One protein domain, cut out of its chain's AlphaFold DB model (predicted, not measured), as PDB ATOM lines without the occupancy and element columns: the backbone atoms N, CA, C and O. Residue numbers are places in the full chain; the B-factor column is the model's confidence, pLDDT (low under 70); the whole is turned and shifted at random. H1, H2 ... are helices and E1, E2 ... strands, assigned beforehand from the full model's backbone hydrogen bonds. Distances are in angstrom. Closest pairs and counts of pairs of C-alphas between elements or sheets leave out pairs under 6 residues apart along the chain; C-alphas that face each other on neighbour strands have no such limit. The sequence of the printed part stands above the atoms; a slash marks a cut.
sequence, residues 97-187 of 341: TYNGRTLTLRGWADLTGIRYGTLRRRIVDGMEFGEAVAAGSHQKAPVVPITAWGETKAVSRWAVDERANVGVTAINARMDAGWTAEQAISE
ATOM      1  N   THR A  97     -19.243 -39.625 -61.097       92.00
ATOM      2  CA  THR A  97     -20.509 -39.196 -61.693       92.00
ATOM      3  C   THR A  97     -21.669 -39.763 -60.887       92.00
ATOM      4  O   THR A  97     -21.785 -40.975 -60.733       92.00
ATOM      5  N   TYR A  98     -22.529 -38.888 -60.373       90.75
ATOM      6  CA  TYR A  98     -23.733 -39.256 -59.629       90.75
ATOM      7  C   TYR A  98     -24.835 -38.225 -59.896       90.75
ATOM      8  O   TYR A  98     -24.563 -37.023 -59.895       90.75
ATOM      9  N   ASN A  99     -26.063 -38.681 -60.170       87.50
ATOM     10  CA  ASN A  99     -27.212 -37.835 -60.544       87.50
ATOM     11  C   ASN A  99     -26.898 -36.818 -61.663       87.50
ATOM     12  O   ASN A  99     -27.206 -35.633 -61.556       87.50
ATOM     13  N   GLY A 100     -26.203 -37.260 -62.718       85.69
ATOM     14  CA  GLY A 100     -25.862 -36.411 -63.868       85.69
ATOM     15  C   GLY A 100     -24.796 -35.339 -63.599       85.69
ATOM     16  O   GLY A 100     -24.454 -34.582 -64.504       85.69
ATOM     17  N   ARG A 101     -24.235 -35.271 -62.384       81.69
ATOM     18  CA  ARG A 101     -23.133 -34.366 -62.031       81.69
ATOM     19  C   ARG A 101     -21.844 -35.158 -61.882       81.69
ATOM     20  O   ARG A 101     -21.835 -36.222 -61.271       81.69
ATOM     21  N   THR A 102     -20.748 -34.617 -62.402       88.62
ATOM     22  CA  THR A 102     -19.413 -35.218 -62.297       88.62
ATOM     23  C   THR A 102     -18.527 -34.298 -61.475       88.62
ATOM     24  O   THR A 102     -18.175 -33.210 -61.924       88.62
ATOM     25  N   LEU A 103     -18.181 -34.718 -60.257       85.81
ATOM     26  CA  LEU A 103     -17.337 -33.945 -59.342       85.81
ATOM     27  C   LEU A 103     -16.202 -34.809 -58.795       85.81
ATOM     28  O   LEU A 103     -16.275 -36.037 -58.754       85.81
ATOM     29  N   THR A 104     -15.140 -34.158 -58.326       90.19
ATOM     30  CA  THR A 104     -14.124 -34.843 -57.522       90.19
ATOM     31  C   THR A 104     -14.731 -35.283 -56.195       90.19
ATOM     32  O   THR A 104     -15.680 -34.676 -55.693       90.19
ATOM     33  N   LEU A 105     -14.151 -36.307 -55.574       89.94
ATOM     34  CA  LEU A 105     -14.629 -36.787 -54.281       89.94
ATOM     35  C   LEU A 105     -14.615 -35.691 -53.199       89.94
ATOM     36  O   LEU A 105     -15.467 -35.662 -52.312       89.94
ATOM     37  N   ARG A 106     -13.667 -34.755 -53.295       87.06
ATOM     38  CA  ARG A 106     -13.626 -33.566 -52.447       87.06
ATOM     39  C   ARG A 106     -14.766 -32.594 -52.733       87.06
ATOM     40  O   ARG A 106     -15.394 -32.138 -51.788       87.06
ATOM     41  N   GLY A 107     -15.078 -32.341 -54.004       86.44
ATOM     42  CA  GLY A 107     -16.249 -31.543 -54.375       86.44
ATOM     43  C   GLY A 107     -17.548 -32.148 -53.837       86.44
ATOM     44  O   GLY A 107     -18.380 -31.433 -53.286       86.44
ATOM     45  N   TRP A 108     -17.682 -33.473 -53.897       90.94
ATOM     46  CA  TRP A 108     -18.802 -34.189 -53.286       90.94
ATOM     47  C   TRP A 108     -18.834 -34.084 -51.758       90.94
ATOM     48  O   TRP A 108     -19.904 -33.898 -51.183       90.94
ATOM     49  N   ALA A 109     -17.684 -34.173 -51.089       90.12
ATOM     50  CA  ALA A 109     -17.576 -33.979 -49.643       90.12
ATOM     51  C   ALA A 109     -18.034 -32.574 -49.217       90.12
ATOM     52  O   ALA A 109     -18.821 -32.432 -48.281       90.12
ATOM     53  N   ASP A 110     -17.604 -31.548 -49.952       85.00
ATOM     54  CA  ASP A 110     -17.990 -30.159 -49.701       85.00
ATOM     55  C   ASP A 110     -19.494 -29.935 -49.958       85.00
ATOM     56  O   ASP A 110     -20.161 -29.256 -49.179       85.00
ATOM     57  N   LEU A 111     -20.054 -30.545 -51.012       85.25
ATOM     58  CA  LEU A 111     -21.476 -30.437 -51.359       85.25
ATOM     59  C   LEU A 111     -22.385 -31.130 -50.329       85.25
ATOM     60  O   LEU A 111     -23.375 -30.554 -49.876       85.25
ATOM     61  N   THR A 112     -22.038 -32.362 -49.952       87.62
ATOM     62  CA  THR A 112     -22.819 -33.218 -49.040       87.62
ATOM     63  C   THR A 112     -22.615 -32.881 -47.565       87.62
ATOM     64  O   THR A 112     -23.332 -33.402 -46.713       87.62
ATOM     65  N   GLY A 113     -21.604 -32.074 -47.234       85.56
ATOM     66  CA  GLY A 113     -21.180 -31.840 -45.852       85.56
ATOM     67  C   GLY A 113     -20.559 -33.071 -45.172       85.56
ATOM     68  O   GLY A 113     -20.290 -33.046 -43.970       85.56
ATOM     69  N   ILE A 114     -20.318 -34.164 -45.904       90.25
ATOM     70  CA  ILE A 114     -19.647 -35.356 -45.382       90.25
ATOM     71  C   ILE A 114     -18.144 -35.121 -45.443       90.25
ATOM     72  O   ILE A 114     -17.596 -34.736 -46.470       90.25
ATOM     73  N   ARG A 115     -17.427 -35.413 -44.354       91.06
ATOM     74  CA  ARG A 115     -15.967 -35.272 -44.338       91.06
ATOM     75  C   ARG A 115     -15.335 -36.125 -45.443       91.06
ATOM     76  O   ARG A 115     -15.554 -37.333 -45.485       91.06
ATOM     77  N   TYR A 116     -14.459 -35.523 -46.251       90.25
ATOM     78  CA  TYR A 116     -13.753 -36.193 -47.354       90.25
ATOM     79  C   TYR A 116     -13.172 -37.564 -46.976       90.25
ATOM     80  O   TYR A 116     -13.415 -38.554 -47.655       90.25
ATOM     81  N   GLY A 117     -12.448 -37.651 -45.853       89.38
ATOM     82  CA  GLY A 117     -11.841 -38.911 -45.408       89.38
ATOM     83  C   GLY A 117     -12.857 -40.006 -45.058       89.38
ATOM     84  O   GLY A 117     -12.536 -41.187 -45.154       89.38
ATOM     85  N   THR A 118     -14.077 -39.632 -44.666       91.81
ATOM     86  CA  THR A 118     -15.182 -40.573 -44.442       91.81
ATOM     87  C   THR A 118     -15.723 -41.073 -45.773       91.81
ATOM     88  O   THR A 118     -15.804 -42.281 -45.969       91.81
ATOM     89  N   LEU A 119     -16.022 -40.160 -46.700       91.56
ATOM     90  CA  LEU A 119     -16.550 -40.506 -48.020       91.56
ATOM     91  C   LEU A 119     -15.553 -41.369 -48.813       91.56
ATOM     92  O   LEU A 119     -15.927 -42.385 -49.383       91.56
ATOM     93  N   ARG A 120     -14.258 -41.033 -48.749       91.75
ATOM     94  CA  ARG A 120     -13.174 -41.826 -49.348       91.75
ATOM     95  C   ARG A 120     -13.107 -43.232 -48.791       91.75
ATOM     96  O   ARG A 120     -12.995 -44.171 -49.563       91.75
ATOM     97  N   ARG A 121     -13.110 -43.368 -47.467       91.00
ATOM     98  CA  ARG A 121     -13.026 -44.677 -46.820       91.00
ATOM     99  C   ARG A 121     -14.205 -45.556 -47.219       91.00
ATOM    100  O   ARG A 121     -13.958 -46.647 -47.687       91.00
ATOM    101  N   ARG A 122     -15.434 -45.026 -47.192       93.25
ATOM    102  CA  ARG A 122     -16.631 -45.745 -47.660       93.25
ATOM    103  C   ARG A 122     -16.455 -46.308 -49.074       93.25
ATOM    104  O   ARG A 122     -16.656 -47.496 -49.275       93.25
ATOM    105  N   ILE A 123     -16.008 -45.485 -50.021       91.75
ATOM    106  CA  ILE A 123     -15.796 -45.928 -51.409       91.75
ATOM    107  C   ILE A 123     -14.660 -46.956 -51.516       91.75
ATOM    108  O   ILE A 123     -14.782 -47.928 -52.251       91.75
ATOM    109  N   VAL A 124     -13.556 -46.762 -50.785       87.25
ATOM    110  CA  VAL A 124     -12.427 -47.714 -50.758       87.25
ATOM    111  C   VAL A 124     -12.835 -49.052 -50.138       87.25
ATOM    112  O   VAL A 124     -12.364 -50.090 -50.592       87.25
ATOM    113  N   ASP A 125     -13.740 -49.029 -49.163       90.69
ATOM    114  CA  ASP A 125     -14.317 -50.213 -48.526       90.69
ATOM    115  C   ASP A 125     -15.395 -50.885 -49.410       90.69
ATOM    116  O   ASP A 125     -16.010 -51.864 -48.999       90.69
ATOM    117  N   GLY A 126     -15.626 -50.376 -50.628       91.38
ATOM    118  CA  GLY A 126     -16.545 -50.950 -51.614       91.38
ATOM    119  C   GLY A 126     -17.994 -50.467 -51.517       91.38
ATOM    120  O   GLY A 126     -18.846 -50.990 -52.229       91.38
ATOM    121  N   MET A 127     -18.294 -49.477 -50.671       92.62
ATOM    122  CA  MET A 127     -19.635 -48.894 -50.577       92.62
ATOM    123  C   MET A 127     -19.968 -48.094 -51.841       92.62
ATOM    124  O   MET A 127     -19.173 -47.261 -52.292       92.62
ATOM    125  N   GLU A 128     -21.170 -48.300 -52.380       94.12
ATOM    126  CA  GLU A 128     -21.658 -47.536 -53.526       94.12
ATOM    127  C   GLU A 128     -21.793 -46.047 -53.163       94.12
ATOM    128  O   GLU A 128     -22.124 -45.685 -52.031       94.12
ATOM    129  N   PHE A 129     -21.550 -45.145 -54.119       92.12
ATOM    130  CA  PHE A 129     -21.529 -43.708 -53.840       92.12
ATOM    131  C   PHE A 129     -22.872 -43.186 -53.295       92.12
ATOM    132  O   PHE A 129     -22.882 -42.405 -52.340       92.12
ATOM    133  N   GLY A 130     -24.001 -43.641 -53.852       91.19
ATOM    134  CA  GLY A 130     -25.332 -43.241 -53.390       91.19
ATOM    135  C   GLY A 130     -25.602 -43.650 -51.939       91.19
ATOM    136  O   GLY A 130     -26.097 -42.843 -51.145       91.19
ATOM    137  N   GLU A 131     -25.207 -44.868 -51.566       90.69
ATOM    138  CA  GLU A 131     -25.273 -45.365 -50.188       90.69
ATOM    139  C   GLU A 131     -24.338 -44.572 -49.264       90.69
ATOM    140  O   GLU A 131     -24.736 -44.132 -48.181       90.69
ATOM    141  N   ALA A 132     -23.119 -44.284 -49.726       92.44
ATOM    142  CA  ALA A 132     -22.135 -43.532 -48.962       92.44
ATOM    143  C   ALA A 132     -22.599 -42.107 -48.632       92.44
ATOM    144  O   ALA A 132     -22.292 -41.609 -47.543       92.44
ATOM    145  N   VAL A 133     -23.342 -41.455 -49.530       90.25
ATOM    146  CA  VAL A 133     -23.962 -40.147 -49.268       90.25
ATOM    147  C   VAL A 133     -25.183 -40.279 -48.354       90.25
ATOM    148  O   VAL A 133     -25.347 -39.478 -47.428       90.25
ATOM    149  N   ALA A 134     -26.016 -41.302 -48.565       86.69
ATOM    150  CA  ALA A 134     -27.205 -41.556 -47.751       86.69
ATOM    151  C   ALA A 134     -26.863 -41.821 -46.279       86.69
ATOM    152  O   ALA A 134     -27.553 -41.328 -45.390       86.69
ATOM    153  N   ALA A 135     -25.750 -42.511 -46.018       86.69
ATOM    154  CA  ALA A 135     -25.248 -42.776 -44.672       86.69
ATOM    155  C   ALA A 135     -24.824 -41.505 -43.901       86.69
ATOM    156  O   ALA A 135     -24.541 -41.581 -42.704       86.69
ATOM    157  N   GLY A 136     -24.729 -40.344 -44.566       81.50
ATOM    158  CA  GLY A 136     -24.535 -39.035 -43.934       81.50
ATOM    159  C   GLY A 136     -23.218 -38.873 -43.164       81.50
ATOM    160  O   GLY A 136     -22.325 -39.730 -43.209       81.50
ATOM    161  N   SER A 137     -23.056 -37.746 -42.465       76.44
ATOM    162  CA  SER A 137     -21.925 -37.528 -41.558       76.44
ATOM    163  C   SER A 137     -22.244 -38.127 -40.179       76.44
ATOM    164  O   SER A 137     -23.350 -38.005 -39.669       76.44
ATOM    165  N   HIS A 138     -21.276 -38.796 -39.547       63.50
ATOM    166  CA  HIS A 138     -21.446 -39.375 -38.201       63.50
ATOM    167  C   HIS A 138     -21.449 -38.325 -37.067       63.50
ATOM    168  O   HIS A 138     -21.483 -38.687 -35.893       63.50
ATOM    169  N   GLN A 139     -21.345 -37.027 -37.372       55.28
ATOM    170  CA  GLN A 139     -21.175 -35.995 -36.348       55.28
ATOM    171  C   GLN A 139     -22.494 -35.271 -36.042       55.28
ATOM    172  O   GLN A 139     -22.871 -34.353 -36.753       55.28
ATOM    173  N   LYS A 140     -23.088 -35.688 -34.912       46.97
ATOM    174  CA  LYS A 140     -24.099 -35.044 -34.045       46.97
ATOM    175  C   LYS A 140     -25.478 -34.680 -34.633       46.97
ATOM    176  O   LYS A 140     -25.605 -33.854 -35.522       46.97
ATOM    177  N   ALA A 141     -26.476 -35.211 -33.914       48.31
ATOM    178  CA  ALA A 141     -27.930 -35.065 -34.010       48.31
ATOM    179  C   ALA A 141     -28.570 -35.598 -35.308       48.31
ATOM    180  O   ALA A 141     -28.019 -35.411 -36.392       48.31
ATOM    181  N   PRO A 142     -29.731 -36.278 -35.216       50.66
ATOM    182  CA  PRO A 142     -30.518 -36.605 -36.394       50.66
ATOM    183  C   PRO A 142     -30.896 -35.287 -37.071       50.66
ATOM    184  O   PRO A 142     -31.647 -34.485 -36.521       50.66
ATOM    185  N   VAL A 143     -30.314 -35.039 -38.243       64.25
ATOM    186  CA  VAL A 143     -30.684 -33.899 -39.077       64.25
ATOM    187  C   VAL A 143     -32.162 -34.078 -39.403       64.25
ATOM    188  O   VAL A 143     -32.526 -35.069 -40.037       64.25
ATOM    189  N   VAL A 144     -33.000 -33.162 -38.910       80.56
ATOM    190  CA  VAL A 144     -34.448 -33.188 -39.138       80.56
ATOM    191  C   VAL A 144     -34.671 -33.308 -40.646       80.56
ATOM    192  O   VAL A 144     -34.142 -32.482 -41.399       80.56
ATOM    193  N   PRO A 145     -35.357 -34.362 -41.118       88.00
ATOM    194  CA  PRO A 145     -35.573 -34.527 -42.540       88.00
ATOM    195  C   PRO A 145     -36.431 -33.365 -43.043       88.00
ATOM    196  O   PRO A 145     -37.388 -32.951 -42.392       88.00
ATOM    197  N   ILE A 146     -36.057 -32.827 -44.198       92.19
ATOM    198  CA  ILE A 146     -36.733 -31.685 -44.802       92.19
ATOM    199  C   ILE A 146     -37.729 -32.218 -45.827       92.19
ATOM    200  O   ILE A 146     -37.364 -33.013 -46.702       92.19
ATOM    201  N   THR A 147     -38.978 -31.766 -45.721       95.69
ATOM    202  CA  THR A 147     -40.016 -32.020 -46.722       95.69
ATOM    203  C   THR A 147     -40.018 -30.896 -47.748       95.69
ATOM    204  O   THR A 147     -40.226 -29.747 -47.374       95.69
ATOM    205  N   ALA A 148     -39.790 -31.229 -49.017       94.69
ATOM    206  CA  ALA A 148     -39.864 -30.301 -50.142       94.69
ATOM    207  C   ALA A 148     -40.492 -31.001 -51.355       94.69
ATOM    208  O   ALA A 148     -40.203 -32.173 -51.604       94.69
ATOM    209  N   TRP A 149     -41.350 -30.310 -52.111       95.00
ATOM    210  CA  TRP A 149     -42.078 -30.882 -53.263       95.00
ATOM    211  C   TRP A 149     -42.844 -32.182 -52.942       95.00
ATOM    212  O   TRP A 149     -42.963 -33.066 -53.786       95.00
ATOM    213  N   GLY A 150     -43.346 -32.318 -51.711       94.38
ATOM    214  CA  GLY A 150     -44.061 -33.517 -51.249       94.38
ATOM    215  C   GLY A 150     -43.169 -34.717 -50.907       94.38
ATOM    216  O   GLY A 150     -43.685 -35.758 -50.514       94.38
ATOM    217  N   GLU A 151     -41.844 -34.584 -51.006       94.56
ATOM    218  CA  GLU A 151     -40.883 -35.626 -50.645       94.56
ATOM    219  C   GLU A 151     -40.145 -35.246 -49.357       94.56
ATOM    220  O   GLU A 151     -39.721 -34.105 -49.191       94.56
ATOM    221  N   THR A 152     -39.939 -36.200 -48.448       93.44
ATOM    222  CA  THR A 152     -39.195 -35.983 -47.198       93.44
ATOM    223  C   THR A 152     -37.843 -36.680 -47.277       93.44
ATOM    224  O   THR A 152     -37.771 -37.909 -47.317       93.44
ATOM    225  N   LYS A 153     -36.751 -35.908 -47.307       91.94
ATOM    226  CA  LYS A 153     -35.380 -36.436 -47.404       91.94
ATOM    227  C   LYS A 153     -34.457 -35.777 -46.381       91.94
ATOM    228  O   LYS A 153     -34.681 -34.654 -45.936       91.94
ATOM    229  N   ALA A 154     -33.369 -36.462 -46.037       89.50
ATOM    230  CA  ALA A 154     -32.272 -35.841 -45.300       89.50
ATOM    231  C   ALA A 154     -31.624 -34.724 -46.138       89.50
ATOM    232  O   ALA A 154     -31.521 -34.839 -47.360       89.50
ATOM    233  N   VAL A 155     -31.119 -33.678 -45.481       89.62
ATOM    234  CA  VAL A 155     -30.498 -32.520 -46.155       89.62
ATOM    235  C   VAL A 155     -29.325 -32.927 -47.047       89.62
ATOM    236  O   VAL A 155     -29.172 -32.395 -48.142       89.62
ATOM    237  N   SER A 156     -28.529 -33.918 -46.634       86.56
ATOM    238  CA  SER A 156     -27.443 -34.474 -47.455       86.56
ATOM    239  C   SER A 156     -27.937 -35.074 -48.767       86.56
ATOM    240  O   SER A 156     -27.254 -34.965 -49.783       86.56
ATOM    241  N   ARG A 157     -29.131 -35.674 -48.757       89.19
ATOM    242  CA  ARG A 157     -29.762 -36.254 -49.940       89.19
ATOM    243  C   ARG A 157     -30.388 -35.176 -50.820       89.19
ATOM    244  O   ARG A 157     -30.279 -35.281 -52.033       89.19
ATOM    245  N   TRP A 158     -30.937 -34.117 -50.222       91.88
ATOM    246  CA  TRP A 158     -31.337 -32.924 -50.971       91.88
ATOM    247  C   TRP A 158     -30.147 -32.238 -51.642       91.88
ATOM    248  O   TRP A 158     -30.244 -31.899 -52.806       91.88
ATOM    249  N   ALA A 159     -28.995 -32.103 -50.986       87.75
ATOM    250  CA  ALA A 159     -27.829 -31.428 -51.567       87.75
ATOM    251  C   ALA A 159     -27.246 -32.105 -52.826       87.75
ATOM    252  O   ALA A 159     -26.546 -31.455 -53.602       87.75
ATOM    253  N   VAL A 160     -27.506 -33.401 -53.028       87.75
ATOM    254  CA  VAL A 160     -27.108 -34.154 -54.237       87.75
ATOM    255  C   VAL A 160     -28.260 -34.374 -55.213       87.75
ATOM    256  O   VAL A 160     -28.084 -35.041 -56.232       87.75
ATOM    257  N   ASP A 161     -29.440 -33.858 -54.886       91.62
ATOM    258  CA  ASP A 161     -30.605 -33.900 -55.753       91.62
ATOM    259  C   ASP A 161     -30.368 -33.007 -56.979       91.62
ATOM    260  O   ASP A 161     -29.681 -31.982 -56.912       91.62
ATOM    261  N   GLU A 162     -30.932 -33.395 -58.120       88.31
ATOM    262  CA  GLU A 162     -30.798 -32.644 -59.369       88.31
ATOM    263  C   GLU A 162     -31.367 -31.223 -59.252       88.31
ATOM    264  O   GLU A 162     -30.830 -30.291 -59.857       88.31
ATOM    265  N   ARG A 163     -32.398 -31.054 -58.410       89.88
ATOM    266  CA  ARG A 163     -33.096 -29.786 -58.164       89.88
ATOM    267  C   ARG A 163     -32.303 -28.840 -57.263       89.88
ATOM    268  O   ARG A 163     -32.622 -27.655 -57.188       89.88
ATOM    269  N   ALA A 164     -31.286 -29.347 -56.564       88.81
ATOM    270  CA  ALA A 164     -30.525 -28.560 -55.609       88.81
ATOM    271  C   ALA A 164     -29.433 -27.734 -56.286       88.81
ATOM    272  O   ALA A 164     -28.522 -28.269 -56.929       88.81
ATOM    273  N   ASN A 165     -29.479 -26.422 -56.066       85.75
ATOM    274  CA  ASN A 165     -28.461 -25.479 -56.534       85.75
ATOM    275  C   ASN A 165     -27.423 -25.135 -55.458       85.75
ATOM    276  O   ASN A 165     -26.450 -24.423 -55.722       85.75
ATOM    277  N   VAL A 166     -27.607 -25.649 -54.242       89.06
ATOM    278  CA  VAL A 166     -26.760 -25.375 -53.082       89.06
ATOM    279  C   VAL A 166     -26.407 -26.648 -52.311       89.06
ATOM    280  O   VAL A 166     -27.117 -27.647 -52.369       89.06
ATOM    281  N   GLY A 167     -25.288 -26.607 -51.582       87.44
ATOM    282  CA  GLY A 167     -24.870 -27.693 -50.690       87.44
ATOM    283  C   GLY A 167     -25.543 -27.639 -49.315       87.44
ATOM    284  O   GLY A 167     -26.182 -26.646 -48.961       87.44
ATOM    285  N   VAL A 168     -25.325 -28.678 -48.504       88.88
ATOM    286  CA  VAL A 168     -25.963 -28.865 -47.182       88.88
ATOM    287  C   VAL A 168     -25.844 -27.643 -46.276       88.88
ATOM    288  O   VAL A 168     -26.831 -27.216 -45.686       88.88
ATOM    289  N   THR A 169     -24.654 -27.049 -46.183       86.38
ATOM    290  CA  THR A 169     -24.409 -25.892 -45.308       86.38
ATOM    291  C   THR A 169     -25.278 -24.695 -45.680       86.38
ATOM    292  O   THR A 169     -25.783 -24.002 -44.804       86.38
ATOM    293  N   ALA A 170     -25.468 -24.459 -46.977       89.00
ATOM    294  CA  ALA A 170     -26.288 -23.358 -47.461       89.00
ATOM    295  C   ALA A 170     -27.784 -23.651 -47.287       89.00
ATOM    296  O   ALA A 170     -28.521 -22.740 -46.928       89.00
ATOM    297  N   ILE A 171     -28.218 -24.905 -47.468       91.31
ATOM    298  CA  ILE A 171     -29.600 -25.310 -47.167       91.31
ATOM    299  C   ILE A 171     -29.896 -25.064 -45.683       91.31
ATOM    300  O   ILE A 171     -30.852 -24.363 -45.373       91.31
ATOM    301  N   ASN A 172     -29.042 -25.545 -44.773       90.62
ATOM    302  CA  ASN A 172     -29.226 -25.344 -43.330       90.62
ATOM    303  C   ASN A 172     -29.260 -23.857 -42.957       90.62
ATOM    304  O   ASN A 172     -30.204 -23.418 -42.315       90.62
ATOM    305  N   ALA A 173     -28.293 -23.064 -43.429       87.50
ATOM    306  CA  ALA A 173     -28.255 -21.630 -43.138       87.50
ATOM    307  C   ALA A 173     -29.511 -20.886 -43.632       87.50
ATOM    308  O   ALA A 173     -29.953 -19.928 -43.002       87.50
ATOM    309  N   ARG A 174     -30.098 -21.317 -44.755       92.31
ATOM    310  CA  ARG A 174     -31.357 -20.759 -45.266       92.31
ATOM    311  C   ARG A 174     -32.559 -21.182 -44.433       92.31
ATOM    312  O   ARG A 174     -33.400 -20.341 -44.136       92.31
ATOM    313  N   MET A 175     -32.620 -22.445 -44.020       92.31
ATOM    314  CA  MET A 175     -33.665 -22.931 -43.113       92.31
ATOM    315  C   MET A 175     -33.621 -22.187 -41.771       92.31
ATOM    316  O   MET A 175     -34.659 -21.739 -41.293       92.31
ATOM    317  N   ASP A 176     -32.425 -21.963 -41.219       87.50
ATOM    318  CA  ASP A 176     -32.221 -21.175 -39.995       87.50
ATOM    319  C   ASP A 176     -32.652 -19.706 -40.173       87.50
ATOM    320  O   ASP A 176     -33.099 -19.056 -39.230       87.50
ATOM    321  N   ALA A 177     -32.564 -19.185 -41.400       89.25
ATOM    322  CA  ALA A 177     -33.052 -17.862 -41.779       89.25
ATOM    323  C   ALA A 177     -34.556 -17.831 -42.130       89.25
ATOM    324  O   ALA A 177     -35.048 -16.799 -42.588       89.25
ATOM    325  N   GLY A 178     -35.287 -18.936 -41.943       92.62
ATOM    326  CA  GLY A 178     -36.737 -19.020 -42.152       92.62
ATOM    327  C   GLY A 178     -37.181 -19.219 -43.604       92.62
ATOM    328  O   GLY A 178     -38.334 -18.941 -43.929       92.62
ATOM    329  N   TRP A 179     -36.294 -19.672 -44.492       92.88
ATOM    330  CA  TRP A 179     -36.652 -19.980 -45.880       92.88
ATOM    331  C   TRP A 179     -37.560 -21.210 -45.956       92.88
ATOM    332  O   TRP A 179     -37.457 -22.119 -45.130       92.88
ATOM    333  N   THR A 180     -38.410 -21.282 -46.987       95.75
ATOM    334  CA  THR A 180     -39.120 -22.536 -47.276       95.75
ATOM    335  C   THR A 180     -38.140 -23.591 -47.776       95.75
ATOM    336  O   THR A 180     -37.090 -23.266 -48.334       95.75
ATOM    337  N   ALA A 181     -38.484 -24.866 -47.607       95.12
ATOM    338  CA  ALA A 181     -37.629 -25.970 -48.017       95.12
ATOM    339  C   ALA A 181     -37.308 -25.934 -49.521       95.12
ATOM    340  O   ALA A 181     -36.151 -26.068 -49.916       95.12
ATOM    341  N   GLU A 182     -38.314 -25.679 -50.361       95.25
ATOM    342  CA  GLU A 182     -38.153 -25.575 -51.809       95.25
ATOM    343  C   GLU A 182     -37.208 -24.430 -52.179       95.25
ATOM    344  O   GLU A 182     -36.264 -24.649 -52.933       95.25
ATOM    345  N   GLN A 183     -37.410 -23.236 -51.607       91.94
ATOM    346  CA  GLN A 183     -36.543 -22.078 -51.851       91.94
ATOM    347  C   GLN A 183     -35.123 -22.331 -51.345       91.94
ATOM    348  O   GLN A 183     -34.146 -21.999 -52.016       91.94
ATOM    349  N   ALA A 184     -34.990 -22.947 -50.169       93.44
ATOM    350  CA  ALA A 184     -33.701 -23.246 -49.573       93.44
ATOM    351  C   ALA A 184     -32.854 -24.159 -50.467       93.44
ATOM    352  O   ALA A 184     -31.636 -23.983 -50.522       93.44
ATOM    353  N   ILE A 185     -33.495 -25.081 -51.192       92.88
ATOM    354  CA  ILE A 185     -32.851 -26.069 -52.062       92.88
ATOM    355  C   ILE A 185     -32.630 -25.528 -53.486       92.88
ATOM    356  O   ILE A 185     -31.542 -25.704 -54.043       92.88
ATOM    357  N   SER A 186     -33.633 -24.875 -54.083       92.94
ATOM    358  CA  SER A 186     -33.626 -24.513 -55.507       92.94
ATOM    359  C   SER A 186     -33.010 -23.149 -55.806       92.94
ATOM    360  O   SER A 186     -32.458 -22.965 -56.889       92.94
ATOM    361  N   GLU A 187     -33.043 -22.185 -54.886       87.81
ATOM    362  CA  GLU A 187     -32.522 -20.853 -55.194       87.81
ATOM    363  C   GLU A 187     -30.987 -20.889 -55.286       87.81
ATOM    364  O   GLU A 187     -30.322 -21.461 -54.413       87.81
TER     365      GLU A 187
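AT A GLANCE: This is residues 97 to 187 of the 341 residues of an uncharacterized protein of Streptomyces sp. 844.5 (UniProt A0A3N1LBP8). The short helix H4 sits in the middle of this domain, between a group of three helices, H1, H2 and H3, and a second group made of the helical hairpin H5 and H6 and the small strand hairpin E2 and E3. The helices are mostly crossed, the long link of residues 135 to 145 loops from H3 across to E2, and E1 makes a small turn with residues 97 to 98 beyond H1. The printed part has 91 residues with six named helices and three named strands, in the order E1 H1 H2 H3 E2 E3 H4 H5 H6; the class is mostly helix, and the one sheet, E2 - E3, is antiparallel. The whole is compact, with a radius of gyration of the C-alphas of 12.7 A and spans of 38 by 30 by 20 A.

IN THESE COORDINATES: The sheet holds E2, residues 146 to 148, beginning at C-alpha 146 at (-36.733, -31.685, -44.802), and E3, residues 151 to 153. H4 is residues 155 to 159. H5, residues 168 to 176, is 12.2 A long, and H6, residues 181 to 186, is 8.6 A long and ends at C-alpha 186 at (-33.626, -24.513, -55.507). H1 is residues 105 to 112, 10.4 A long; H2 is residues 116 to 124, 12.1 A; H3 is residues 129 to 134, 8.6 A. E1, residues 101 to 103, begins at C-alpha 101 at (-23.133, -34.366, -62.031) and pairs with no named strand.

HOW THE PARTS SIT: E2 and E3 form an antiparallel hairpin, their directions 151 degrees apart, with N 146 and O 153 at 2.9 A and N 151 and O 148 at 3.0 A, within hydrogen-bond range. The closest C-alphas of E2 and H6, those of Ala 148 and Glu 182, are 5.3 A apart. H5 and H6 form a helical hairpin: they touch at Ile 171 and Ala 184, C-alphas 5.2 A apart, at a steep tilt of 42 degrees, opposite ways. H4 is the hub; its closest C-alphas are Ala 159 to Val 168 of H5, 5.4 A, Ser 156 to Thr 112 of H1, 5.0 A, and Arg 157 to Ala 134 of H3, 6.3 A, and it touches these three helices. H2 touches H1, C-alphas of Tyr 116 and Ala 109 at 5.0 A, at a steep tilt of 63 degrees. H2 also touches H3, C-alphas of Arg 122 and Ala 132 at 6.1 A, at a steep tilt of 52 degrees. E1 and H1 meet only through their link. In H1, H2, H3, H4, H5 and H6 every O i to N i+4 pair is within hydrogen-bond range.

THE WHOLE: The two C-alphas farthest apart, those of Gly 126 and Gly 178, are 38.9 A apart. The printed part has no cut. The link from H3 to E2, of 11 residues, is long. The mean pLDDT of the printed part is 87.5; residues 138 to 143, in that link, are under 70 in this model.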